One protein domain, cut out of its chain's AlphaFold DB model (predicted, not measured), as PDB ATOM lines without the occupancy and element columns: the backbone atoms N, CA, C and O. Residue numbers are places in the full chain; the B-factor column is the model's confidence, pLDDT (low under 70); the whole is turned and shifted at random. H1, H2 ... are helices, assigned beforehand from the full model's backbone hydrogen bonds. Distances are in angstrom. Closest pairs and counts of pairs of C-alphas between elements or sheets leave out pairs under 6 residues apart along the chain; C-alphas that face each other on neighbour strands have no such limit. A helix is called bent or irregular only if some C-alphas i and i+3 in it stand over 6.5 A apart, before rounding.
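What this domain is: This is residues 5 to 91 of the 93 residues of an uncharacterized protein of Methanosarcina sp. MTP4 (UniProt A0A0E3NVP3). Picture a wide, open U: the long arm H1a makes one side, the short arm H1b makes the base, and the helices H2 and H3, packed side by side as a hairpin, make the other side. Residues 5 to 41, all in the bent helix H1, stick out free of the rest. The printed part has 87 residues and is all helix, with three named helices in the order H1, H2, H3 and no named strand. It is only just extended, close to loose, with a radius of gyration of the C-alphas of 18.2 A, and it is flat, spanning 56 by 38 by 16 A.

How they stand to each other: Start with H1, residues 5 to 45, assigned as one helix by its hydrogen bonds but bent: C-alphas 34 and 37 are 7.2 A apart. Its arms H1a, residues 5 to 34, and H1b, residues 37 to 45, are about perpendicular at 83 degrees. Next look at H2, residues 47 to 65: H1b is close but not clearly touching it, the closest C-alphas being those of Ala 43 and Leu 50 at 6.9 A. H3, residues 69 to 89, touches H2 in a helical hairpin, with a shallow tilt of 27 degrees, opposite ways; their closest C-alphas, of Gly 59 and Gly 76, are 3.5 A apart. H1a is apart from H2 and H3. Every O i to N i+4 pair is within hydrogen-bond range in H2 and H3, against 24 of 26 in H1a and 4 of 5 in H1b.

Where its parts are: Find C-alpha 5 at (-34.559, -8.125, 26.492); from there H1a runs 45.3 A to C-alpha 34 at (-26.684, 14.481, -11.990). H1b covers 13.5 A, H2 27.1 A, and H3 30.0 A to C-alpha 89 at (-51.920, 19.545, -19.219).

The domain as a whole: The C-alphas farthest apart, of Ala 5 and Asp 91, are 57.3 A apart. The printed part has no cut, and both links are tight. Look for pLDDT under 70 at residues 29 to 41 and 89 to 91.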
ATOM      1  N   ALA A   5     -35.361  -7.687  27.633       84.44
ATOM      2  CA  ALA A   5     -34.559  -8.125  26.492       84.44
ATOM      3  C   ALA A   5     -35.245  -7.884  25.130       84.44
ATOM      4  O   ALA A   5     -34.602  -7.421  24.191       84.44
ATOM      5  N   VAL A   6     -36.555  -8.137  25.019       88.06
ATOM      6  CA  VAL A   6     -37.302  -7.975  23.759       88.06
ATOM      7  C   VAL A   6     -37.424  -6.494  23.389       88.06
ATOM      8  O   VAL A   6     -37.193  -6.129  22.238       88.06
ATOM      9  N   ALA A   7     -37.688  -5.617  24.362       85.94
ATOM     10  CA  ALA A   7     -37.754  -4.170  24.126       85.94
ATOM     11  C   ALA A   7     -36.431  -3.606  23.571       85.94
ATOM     12  O   ALA A   7     -36.427  -2.780  22.654       85.94
ATOM     13  N   LEU A   8     -35.302  -4.106  24.078       87.38
ATOM     14  CA  LEU A   8     -33.967  -3.704  23.641       87.38
ATOM     15  C   LEU A   8     -33.698  -4.146  22.191       87.38
ATOM     16  O   LEU A   8     -33.242  -3.344  21.377       87.38
ATOM     17  N   THR A   9     -34.078  -5.378  21.829       87.81
ATOM     18  CA  THR A   9     -33.935  -5.877  20.447       87.81
ATOM     19  C   THR A   9     -34.773  -5.095  19.434       87.81
ATOM     20  O   THR A   9     -34.252  -4.709  18.390       87.81
ATOM     21  N   VAL A  10     -36.036  -4.783  19.749       90.62
ATOM     22  CA  VAL A  10     -36.913  -4.004  18.856       90.62
ATOM     23  C   VAL A  10     -36.351  -2.598  18.637       90.62
ATOM     24  O   VAL A  10     -36.322  -2.111  17.509       90.62
ATOM     25  N   THR A  11     -35.832  -1.971  19.694       89.44
ATOM     26  CA  THR A  11     -35.238  -0.630  19.609       89.44
ATOM     27  C   THR A  11     -34.010  -0.618  18.694       89.44
ATOM     28  O   THR A  11     -33.896   0.254  17.832       89.44
ATOM     29  N   ILE A  12     -33.125  -1.615  18.811       93.06
ATOM     30  CA  ILE A  12     -31.954  -1.748  17.928       93.06
ATOM     31  C   ILE A  12     -32.393  -1.929  16.468       93.06
ATOM     32  O   ILE A  12     -31.863  -1.254  15.588       93.06
ATOM     33  N   VAL A  13     -33.388  -2.783  16.202       94.12
ATOM     34  CA  VAL A  13     -33.907  -3.014  14.841       94.12
ATOM     35  C   VAL A  13     -34.452  -1.725  14.228       94.12
ATOM     36  O   VAL A  13     -34.153  -1.424  13.071       94.12
ATOM     37  N   LEU A  14     -35.191  -0.920  14.995       93.19
ATOM     38  CA  LEU A  14     -35.713   0.361  14.515       93.19
ATOM     39  C   LEU A  14     -34.594   1.362  14.199       93.19
ATOM     40  O   LEU A  14     -34.637   2.016  13.152       93.19
ATOM     41  N   ILE A  15     -33.566   1.446  15.051       95.12
ATOM     42  CA  ILE A  15     -32.399   2.311  14.818       95.12
ATOM     43  C   ILE A  15     -31.676   1.894  13.532       95.12
ATOM     44  O   ILE A  15     -31.427   2.736  12.669       95.12
ATOM     45  N   VAL A  16     -31.396   0.599  13.362       95.31
ATOM     46  CA  VAL A  16     -30.728   0.071  12.162       95.31
ATOM     47  C   VAL A  16     -31.559   0.348  10.912       95.31
ATOM     48  O   VAL A  16     -31.023   0.845   9.922       95.31
ATOM     49  N   THR A  17     -32.870   0.106  10.967       93.69
ATOM     50  CA  THR A  17     -33.778   0.372   9.842       93.69
ATOM     51  C   THR A  17     -33.739   1.849   9.445       93.69
ATOM     52  O   THR A  17     -33.596   2.174   8.267       93.69
ATOM     53  N   THR A  18     -33.767   2.752  10.426       94.12
ATOM     54  CA  THR A  18     -33.711   4.202  10.189       94.12
ATOM     55  C   THR A  18     -32.373   4.633   9.584       94.12
ATOM     56  O   THR A  18     -32.357   5.406   8.627       94.12
ATOM     57  N   ILE A  19     -31.247   4.106  10.083       95.31
ATOM     58  CA  ILE A  19     -29.907   4.404   9.550       95.31
ATOM     59  C   ILE A  19     -29.786   3.933   8.098       95.31
ATOM     60  O   ILE A  19     -29.290   4.678   7.255       95.31
ATOM     61  N   VAL A  20     -30.260   2.725   7.783       93.81
ATOM     62  CA  VAL A  20     -30.234   2.195   6.412       93.81
ATOM     63  C   VAL A  20     -31.071   3.072   5.482       93.81
ATOM     64  O   VAL A  20     -30.579   3.472   4.424       93.81
ATOM     65  N   VAL A  21     -32.291   3.440   5.887       92.81
ATOM     66  CA  VAL A  21     -33.153   4.353   5.116       92.81
ATOM     67  C   VAL A  21     -32.465   5.703   4.902       92.81
ATOM     68  O   VAL A  21     -32.445   6.209   3.781       92.81
ATOM     69  N   PHE A  22     -31.833   6.260   5.937       92.62
ATOM     70  CA  PHE A  22     -31.101   7.523   5.850       92.62
ATOM     71  C   PHE A  22     -29.901   7.446   4.891       92.62
ATOM     72  O   PHE A  22     -29.683   8.356   4.089       92.62
ATOM     73  N   LEU A  23     -29.138   6.347   4.920       89.88
ATOM     74  CA  LEU A  23     -28.018   6.128   4.000       89.88
ATOM     75  C   LEU A  23     -28.491   5.997   2.549       89.88
ATOM     76  O   LEU A  23     -27.877   6.582   1.653       89.88
ATOM     77  N   VAL A  24     -29.591   5.277   2.314       88.44
ATOM     78  CA  VAL A  24     -30.217   5.173   0.988       88.44
ATOM     79  C   VAL A  24     -30.696   6.545   0.518       88.44
ATOM     80  O   VAL A  24     -30.392   6.930  -0.610       88.44
ATOM     81  N   TYR A  25     -31.359   7.313   1.384       84.31
ATOM     82  CA  TYR A  25     -31.829   8.660   1.068       84.31
ATOM     83  C   TYR A  25     -30.673   9.578   0.652       84.31
ATOM     84  O   TYR A  25     -30.709  10.189  -0.417       84.31
ATOM     85  N   LYS A  26     -29.589   9.603   1.437       84.81
ATOM     86  CA  LYS A  26     -28.401  10.414   1.136       84.81
ATOM     87  C   LYS A  26     -27.701   9.972  -0.156       84.81
ATOM     88  O   LYS A  26     -27.171  10.805  -0.893       84.81
ATOM     89  N   ARG A  27     -27.703   8.667  -0.456       79.44
ATOM     90  CA  ARG A  27     -27.169   8.126  -1.717       79.44
ATOM     91  C   ARG A  27     -28.013   8.570  -2.915       79.44
ATOM     92  O   ARG A  27     -27.445   9.001  -3.914       79.44
ATOM     93  N   MET A  28     -29.340   8.514  -2.788       71.38
ATOM     94  CA  MET A  28     -30.297   8.933  -3.819       71.38
ATOM     95  C   MET A  28     -30.201  10.436  -4.105       71.38
ATOM     96  O   MET A  28     -30.207  10.834  -5.268       71.38
ATOM     97  N   GLU A  29     -30.024  11.267  -3.074       69.81
ATOM     98  CA  GLU A  29     -29.869  12.719  -3.231       69.81
ATOM     99  C   GLU A  29     -28.640  13.082  -4.082       69.81
ATOM    100  O   GLU A  29     -28.701  13.976  -4.930       69.81
ATOM    101  N   LYS A  30     -27.523  12.365  -3.896       64.94
ATOM    102  CA  LYS A  30     -26.302  12.583  -4.682       64.94
ATOM    103  C   LYS A  30     -26.517  12.229  -6.157       64.94
ATOM    104  O   LYS A  30     -26.081  12.978  -7.024       64.94
ATOM    105  N   THR A  31     -27.214  11.129  -6.437       59.84
ATOM    106  CA  THR A  31     -27.491  10.667  -7.808       59.84
ATOM    107  C   THR A  31     -28.534  11.533  -8.522       59.84
ATOM    108  O   THR A  31     -28.409  11.764  -9.724       59.84
ATOM    109  N   ALA A  32     -29.512  12.087  -7.799       63.09
ATOM    110  CA  ALA A  32     -30.570  12.926  -8.369       63.09
ATOM    111  C   ALA A  32     -30.049  14.243  -8.977       63.09
ATOM    112  O   ALA A  32     -30.595  14.727  -9.972       63.09
ATOM    113  N   LYS A  33     -28.970  14.812  -8.422       59.66
ATOM    114  CA  LYS A  33     -28.383  16.076  -8.907       59.66
ATOM    115  C   LYS A  33     -27.737  15.943 -10.292       59.66
ATOM    116  O   LYS A  33     -27.712  16.918 -11.035       59.66
ATOM    117  N   GLU A  34     -27.287  14.746 -10.673       60.44
ATOM    118  CA  GLU A  34     -26.684  14.481 -11.990       60.44
ATOM    119  C   GLU A  34     -27.711  14.031 -13.048       60.44
ATOM    120  O   GLU A  34     -27.562  14.346 -14.228       60.44
ATOM    121  N   THR A  35     -28.800  13.355 -12.658       57.88
ATOM    122  CA  THR A  35     -29.821  12.837 -13.602       57.88
ATOM    123  C   THR A  35     -30.907  13.852 -13.979       57.88
ATOM    124  O   THR A  35     -31.657  13.632 -14.935       57.88
ATOM    125  N   GLY A  36     -30.975  14.990 -13.279       56.81
ATOM    126  CA  GLY A  36     -32.026  16.001 -13.438       56.81
ATOM    127  C   GLY A  36     -32.121  16.649 -14.825       56.81
ATOM    128  O   GLY A  36     -33.191  17.126 -15.197       56.81
ATOM    129  N   LYS A  37     -31.039  16.652 -15.619       53.66
ATOM    130  CA  LYS A  37     -31.031  17.326 -16.929       53.66
ATOM    131  C   LYS A  37     -31.620  16.467 -18.056       53.66
ATOM    132  O   LYS A  37     -32.364  16.989 -18.871       53.66
ATOM    133  N   TYR A  38     -31.369  15.156 -18.057       54.28
ATOM    134  CA  TYR A  38     -31.887  14.226 -19.077       54.28
ATOM    135  C   TYR A  38     -33.298  13.716 -18.767       54.28
ATOM    136  O   TYR A  38     -34.089  13.458 -19.673       54.28
ATOM    137  N   THR A  39     -33.637  13.601 -17.479       65.94
ATOM    138  CA  THR A  39     -34.973  13.165 -17.055       65.94
ATOM    139  C   THR A  39     -36.046  14.198 -17.398       65.94
ATOM    140  O   THR A  39     -37.187  13.831 -17.642       65.94
ATOM    141  N   LYS A  40     -35.692  15.488 -17.485       64.88
ATOM    142  CA  LYS A  40     -36.656  16.565 -17.738       64.88
ATOM    143  C   LYS A  40     -37.208  16.527 -19.163       64.88
ATOM    144  O   LYS A  40     -38.417  16.615 -19.329       64.88
ATOM    145  N   ASP A  41     -36.359  16.318 -20.170       67.25
ATOM    146  CA  ASP A  41     -36.791  16.176 -21.569       67.25
ATOM    147  C   ASP A  41     -37.554  14.870 -21.811       67.25
ATOM    148  O   ASP A  41     -38.588  14.856 -22.485       67.25
ATOM    149  N   PHE A  42     -37.087  13.768 -21.214       73.38
ATOM    150  CA  PHE A  42     -37.793  12.493 -21.288       73.38
ATOM    151  C   PHE A  42     -39.163  12.574 -20.612       73.38
ATOM    152  O   PHE A  42     -40.153  12.108 -21.179       73.38
ATOM    153  N   ALA A  43     -39.227  13.206 -19.437       71.75
ATOM    154  CA  ALA A  43     -40.466  13.430 -18.718       71.75
ATOM    155  C   ALA A  43     -41.401  14.350 -19.481       71.75
ATOM    156  O   ALA A  43     -42.576  14.025 -19.588       71.75
ATOM    157  N   LYS A  44     -40.886  15.422 -20.091       74.06
ATOM    158  CA  LYS A  44     -41.674  16.330 -20.928       74.06
ATOM    159  C   LYS A  44     -42.330  15.602 -22.100       74.06
ATOM    160  O   LYS A  44     -43.520  15.763 -22.338       74.06
ATOM    161  N   LYS A  45     -41.568  14.763 -22.805       79.19
ATOM    162  CA  LYS A  45     -42.047  14.050 -23.996       79.19
ATOM    163  C   LYS A  45     -42.935  12.842 -23.673       79.19
ATOM    164  O   LYS A  45     -43.792  12.495 -24.476       79.19
ATOM    165  N   ASN A  46     -42.736  12.192 -22.524       85.00
ATOM    166  CA  ASN A  46     -43.390  10.923 -22.179       85.00
ATOM    167  C   ASN A  46     -44.201  10.992 -20.878       85.00
ATOM    168  O   ASN A  46     -44.215  10.030 -20.109       85.00
ATOM    169  N   ARG A  47     -44.906  12.099 -20.625       85.69
ATOM    170  CA  ARG A  47     -45.719  12.301 -19.406       85.69
ATOM    171  C   ARG A  47     -46.754  11.207 -19.189       85.69
ATOM    172  O   ARG A  47     -46.843  10.652 -18.099       85.69
ATOM    173  N   MET A  48     -47.465  10.835 -20.253       90.06
ATOM    174  CA  MET A  48     -48.435   9.737 -20.232       90.06
ATOM    175  C   MET A  48     -47.772   8.398 -19.865       90.06
ATOM    176  O   MET A  48     -48.285   7.651 -19.037       90.06
ATOM    177  N   GLY A  49     -46.601   8.114 -20.450       90.12
ATOM    178  CA  GLY A  49     -45.836   6.893 -20.183       90.12
ATOM    179  C   GLY A  49     -45.280   6.841 -18.759       90.12
ATOM    180  O   GLY A  49     -45.333   5.795 -18.119       90.12
ATOM    181  N   LEU A  50     -44.813   7.976 -18.232       90.19
ATOM    182  CA  LEU A  50     -44.382   8.118 -16.839       90.19
ATOM    183  C   LEU A  50     -45.540   7.945 -15.864       90.19
ATOM    184  O   LEU A  50     -45.402   7.205 -14.894       90.19
ATOM    185  N   GLY A  51     -46.681   8.576 -16.142       92.00
ATOM    186  CA  GLY A  51     -47.897   8.395 -15.358       92.00
ATOM    187  C   GLY A  51     -48.295   6.925 -15.294       92.00
ATOM    188  O   GLY A  51     -48.429   6.376 -14.205       92.00
ATOM    189  N   LEU A  52     -48.382   6.250 -16.442       94.44
ATOM    190  CA  LEU A  52     -48.693   4.820 -16.502       94.44
ATOM    191  C   LEU A  52     -47.668   3.952 -15.768       94.44
ATOM    192  O   LEU A  52     -48.069   3.049 -15.038       94.44
ATOM    193  N   ALA A  53     -46.371   4.224 -15.916       92.25
ATOM    194  CA  ALA A  53     -45.331   3.480 -15.212       92.25
ATOM    195  C   ALA A  53     -45.465   3.630 -13.687       92.25
ATOM    196  O   ALA A  53     -45.437   2.631 -12.968       92.25
ATOM    197  N   LEU A  54     -45.674   4.855 -13.196       91.81
ATOM    198  CA  LEU A  54     -45.892   5.127 -11.773       91.81
ATOM    199  C   LEU A  54     -47.178   4.469 -11.265       91.81
ATOM    200  O   LEU A  54     -47.170   3.789 -10.239       91.81
ATOM    201  N   GLY A  55     -48.269   4.623 -12.013       93.50
ATOM    202  CA  GLY A  55     -49.558   4.035 -11.688       93.50
ATOM    203  C   GLY A  55     -49.508   2.511 -11.633       93.50
ATOM    204  O   GLY A  55     -50.012   1.921 -10.685       93.50
ATOM    205  N   MET A  56     -48.841   1.856 -12.583       93.88
ATOM    206  CA  MET A  56     -48.734   0.395 -12.621       93.88
ATOM    207  C   MET A  56     -47.958  -0.164 -11.422       93.88
ATOM    208  O   MET A  56     -48.375  -1.167 -10.841       93.88
ATOM    209  N   GLN A  57     -46.871   0.499 -11.011       93.31
ATOM    210  CA  GLN A  57     -46.102   0.109  -9.822       93.31
ATOM    211  C   GLN A  57     -46.932   0.272  -8.539       93.31
ATOM    212  O   GLN A  57     -46.982  -0.638  -7.709       93.31
ATOM    213  N   LEU A  58     -47.645   1.396  -8.402       93.44
ATOM    214  CA  LEU A  58     -48.559   1.627  -7.277       93.44
ATOM    215  C   LEU A  58     -49.703   0.607  -7.254       93.44
ATOM    216  O   LEU A  58     -50.013   0.041  -6.207       93.44
ATOM    217  N   GLY A  59     -50.298   0.330  -8.412       94.44
ATOM    218  CA  GLY A  59     -51.370  -0.643  -8.558       94.44
ATOM    219  C   GLY A  59     -50.949  -2.058  -8.193       94.44
ATOM    220  O   GLY A  59     -51.682  -2.756  -7.496       94.44
ATOM    221  N   MET A  60     -49.746  -2.472  -8.595       95.00
ATOM    222  CA  MET A  60     -49.189  -3.764  -8.194       95.00
ATOM    223  C   MET A  60     -49.048  -3.855  -6.674       95.00
ATOM    224  O   MET A  60     -49.477  -4.847  -6.085       95.00
ATOM    225  N   LEU A  61     -48.511  -2.816  -6.030       94.12
ATOM    226  CA  LEU A  61     -48.359  -2.783  -4.576       94.12
ATOM    227  C   LEU A  61     -49.716  -2.886  -3.865       94.12
ATOM    228  O   LEU A  61     -49.873  -3.701  -2.956       94.12
ATOM    229  N   ILE A  62     -50.712  -2.121  -4.323       93.06
ATOM    230  CA  ILE A  62     -52.085  -2.185  -3.805       93.06
ATOM    231  C   ILE A  62     -52.667  -3.587  -4.011       93.06
ATOM    232  O   ILE A  62     -53.254  -4.143  -3.089       93.06
ATOM    233  N   GLY A  63     -52.473  -4.186  -5.187       93.88
ATOM    234  CA  GLY A  63     -52.959  -5.529  -5.497       93.88
ATOM    235  C   GLY A  63     -52.348  -6.616  -4.610       93.88
ATOM    236  O   GLY A  63     -53.063  -7.514  -4.166       93.88
ATOM    237  N   ILE A  64     -51.052  -6.509  -4.297       94.75
ATOM    238  CA  ILE A  64     -50.366  -7.407  -3.355       94.75
ATOM    239  C   ILE A  64     -50.956  -7.255  -1.949       94.75
ATOM    240  O   ILE A  64     -51.287  -8.258  -1.322       94.75
ATOM    241  N   ILE A  65     -51.139  -6.018  -1.472       93.75
ATOM    242  CA  ILE A  65     -51.726  -5.739  -0.148       93.75
ATOM    243  C   ILE A  65     -53.162  -6.272  -0.063       93.75
ATOM    244  O   ILE A  65     -53.553  -6.837   0.955       93.75
ATOM    245  N   MET A  66     -53.938  -6.130  -1.139       90.88
ATOM    246  CA  MET A  66     -55.324  -6.594  -1.211       90.88
ATOM    247  C   MET A  66     -55.445  -8.118  -1.394       90.88
ATOM    248  O   MET A  66     -56.555  -8.646  -1.388       90.88
ATOM    249  N   GLY A  67     -54.333  -8.828  -1.623       92.50
ATOM    250  CA  GLY A  67     -54.323 -10.257  -1.950       92.50
ATOM    251  C   GLY A  67     -54.914 -10.592  -3.327       92.50
ATOM    252  O   GLY A  67     -55.126 -11.763  -3.636       92.50
ATOM    253  N   ASN A  68     -55.186  -9.584  -4.163       91.56
ATOM    254  CA  ASN A  68     -55.693  -9.751  -5.519       91.56
ATOM    255  C   ASN A  68     -55.095  -8.696  -6.456       91.56
ATOM    256  O   ASN A  68     -55.347  -7.495  -6.337       91.56
ATOM    257  N   ILE A  69     -54.336  -9.175  -7.437       90.81
ATOM    258  CA  ILE A  69     -53.616  -8.337  -8.397       90.81
ATOM    259  C   ILE A  69     -54.574  -7.660  -9.394       90.81
ATOM    260  O   ILE A  69     -54.271  -6.568  -9.866       90.81
ATOM    261  N   GLY A  70     -55.743  -8.244  -9.683       93.12
ATOM    262  CA  GLY A  70     -56.695  -7.715 -10.669       93.12
ATOM    263  C   GLY A  70     -57.161  -6.282 -10.363       93.12
ATOM    264  O   GLY A  70     -56.903  -5.382 -11.166       93.12
ATOM    265  N   PRO A  71     -57.780  -6.031  -9.191       92.88
ATOM    266  CA  PRO A  71     -58.157  -4.683  -8.762       92.88
ATOM    267  C   PRO A  71     -56.959  -3.739  -8.647       92.88
ATOM    268  O   PRO A  71     -57.067  -2.565  -8.992       92.88
ATOM    269  N   GLY A  72     -55.808  -4.255  -8.204       93.38
ATOM    270  CA  GLY A  72     -54.569  -3.490  -8.110       93.38
ATOM    271  C   GLY A  72     -54.114  -2.940  -9.460       93.38
ATOM    272  O   GLY A  72     -53.900  -1.738  -9.589       93.38
ATOM    273  N   ILE A  73     -54.038  -3.785 -10.492       92.94
ATOM    274  CA  ILE A  73     -53.671  -3.357 -11.850       92.94
ATOM    275  C   ILE A  73     -54.686  -2.346 -12.391       92.94
ATOM    276  O   ILE A  73     -54.274  -1.310 -12.905       92.94
ATOM    277  N   ALA A  74     -55.989  -2.597 -12.234       94.44
ATOM    278  CA  ALA A  74     -57.028  -1.690 -12.725       94.44
ATOM    279  C   ALA A  74     -56.927  -0.290 -12.090       94.44
ATOM    280  O   ALA A  74     -56.917   0.717 -12.801       94.44
ATOM    281  N   LEU A  75     -56.781  -0.225 -10.761       93.38
ATOM    282  CA  LEU A  75     -56.580   1.032 -10.037       93.38
ATOM    283  C   LEU A  75     -55.249   1.688 -10.408       93.38
ATOM    284  O   LEU A  75     -55.189   2.902 -10.585       93.38
ATOM    285  N   GLY A  76     -54.195   0.894 -10.575       94.00
ATOM    286  CA  GLY A  76     -52.888   1.380 -10.992       94.00
ATOM    287  C   GLY A  76     -52.916   2.051 -12.356       94.00
ATOM    288  O   GLY A  76     -52.431   3.169 -12.505       94.00
ATOM    289  N   THR A  77     -53.526   1.411 -13.352       94.62
ATOM    290  CA  THR A  77     -53.687   1.996 -14.687       94.62
ATOM    291  C   THR A  77     -54.562   3.248 -14.644       94.62
ATOM    292  O   THR A  77     -54.210   4.241 -15.280       94.62
ATOM    293  N   PHE A  78     -55.645   3.240 -13.859       94.94
ATOM    294  CA  PHE A  78     -56.511   4.407 -13.675       94.94
ATOM    295  C   PHE A  78     -55.746   5.608 -13.101       94.94
ATOM    296  O   PHE A  78     -55.726   6.679 -13.711       94.94
ATOM    297  N   PHE A  79     -55.048   5.423 -11.977       93.94
ATOM    298  CA  PHE A  79     -54.220   6.477 -11.390       93.94
ATOM    299  C   PHE A  79     -53.079   6.886 -12.317       93.94
ATOM    300  O   PHE A  79     -52.772   8.071 -12.418       93.94
ATOM    301  N   GLY A  80     -52.480   5.940 -13.037       94.00
ATOM    302  CA  GLY A  80     -51.399   6.233 -13.965       94.00
ATOM    303  C   GLY A  80     -51.832   7.105 -15.142       94.00
ATOM    304  O   GLY A  80     -51.128   8.052 -15.491       94.00
ATOM    305  N   MET A  81     -53.015   6.851 -15.706       93.81
ATOM    306  CA  MET A  81     -53.614   7.738 -16.707       93.81
ATOM    307  C   MET A  81     -53.964   9.106 -16.122       93.81
ATOM    308  O   MET A  81     -53.686  10.114 -16.765       93.81
ATOM    309  N   ALA A  82     -54.529   9.162 -14.912       93.44
ATOM    310  CA  ALA A  82     -54.880  10.429 -14.271       93.44
ATOM    311  C   ALA A  82     -53.639  11.301 -14.011       93.44
ATOM    312  O   ALA A  82     -53.624  12.473 -14.376       93.44
ATOM    313  N   ILE A  83     -52.573  10.715 -13.456       91.38
ATOM    314  CA  ILE A  83     -51.297  11.395 -13.187       91.38
ATOM    315  C   ILE A  83     -50.619  11.807 -14.501       91.38
ATOM    316  O   ILE A  83     -50.198  12.951 -14.650       91.38
ATOM    317  N   GLY A  84     -50.540  10.900 -15.479       90.12
ATOM    318  CA  GLY A  84     -49.923  11.191 -16.776       90.12
ATOM    319  C   GLY A  84     -50.676  12.262 -17.568       90.12
ATOM    320  O   GLY A  84     -50.053  13.112 -18.205       90.12
ATOM    321  N   GLY A  85     -52.008  12.258 -17.488       90.50
ATOM    322  CA  GLY A  85     -52.877  13.265 -18.088       90.50
ATOM    323  C   GLY A  85     -52.773  14.620 -17.389       90.50
ATOM    324  O   GLY A  85     -52.669  15.635 -18.072       90.50
ATOM    325  N   ALA A  86     -52.732  14.641 -16.053       87.94
ATOM    326  CA  ALA A  86     -52.538  15.864 -15.273       87.94
ATOM    327  C   ALA A  86     -51.200  16.530 -15.610       87.94
ATOM    328  O   ALA A  86     -51.180  17.702 -15.975       87.94
ATOM    329  N   PHE A  87     -50.106  15.761 -15.617       83.06
ATOM    330  CA  PHE A  87     -48.814  16.294 -16.029       83.06
ATOM    331  C   PHE A  87     -48.831  16.746 -17.484       83.06
ATOM    332  O   PHE A  87     -48.217  17.750 -17.793       83.06
ATOM    333  N   SER A  88     -49.526  16.071 -18.401       79.44
ATOM    334  CA  SER A  88     -49.577  16.519 -19.805       79.44
ATOM    335  C   SER A  88     -50.222  17.902 -19.976       79.44
ATOM    336  O   SER A  88     -49.783  18.652 -20.839       79.44
ATOM    337  N   LYS A  89     -51.204  18.259 -19.136       69.94
ATOM    338  CA  LYS A  89     -51.920  19.545 -19.219       69.94
ATOM    339  C   LYS A  89     -51.103  20.745 -18.733       69.94
ATOM    340  O   LYS A  89     -51.264  21.822 -19.281       69.94
ATOM    341  N   GLU A  90     -50.201  20.559 -17.768       64.25
ATOM    342  CA  GLU A  90     -49.376  21.644 -17.196       64.25
ATOM    343  C   GLU A  90     -48.359  22.266 -18.180       64.25
ATOM    344  O   GLU A  90     -47.702  23.238 -17.834       64.25
ATOM    345  N   ASP A  91     -48.191  21.702 -19.382       58.00
ATOM    346  CA  ASP A  91     -47.302  22.236 -20.428       58.00
ATOM    347  C   ASP A  91     -48.024  22.911 -21.598       58.00
ATOM    348  O   ASP A  91     -47.358  23.483 -22.463       58.00
TER     349      ASP A  91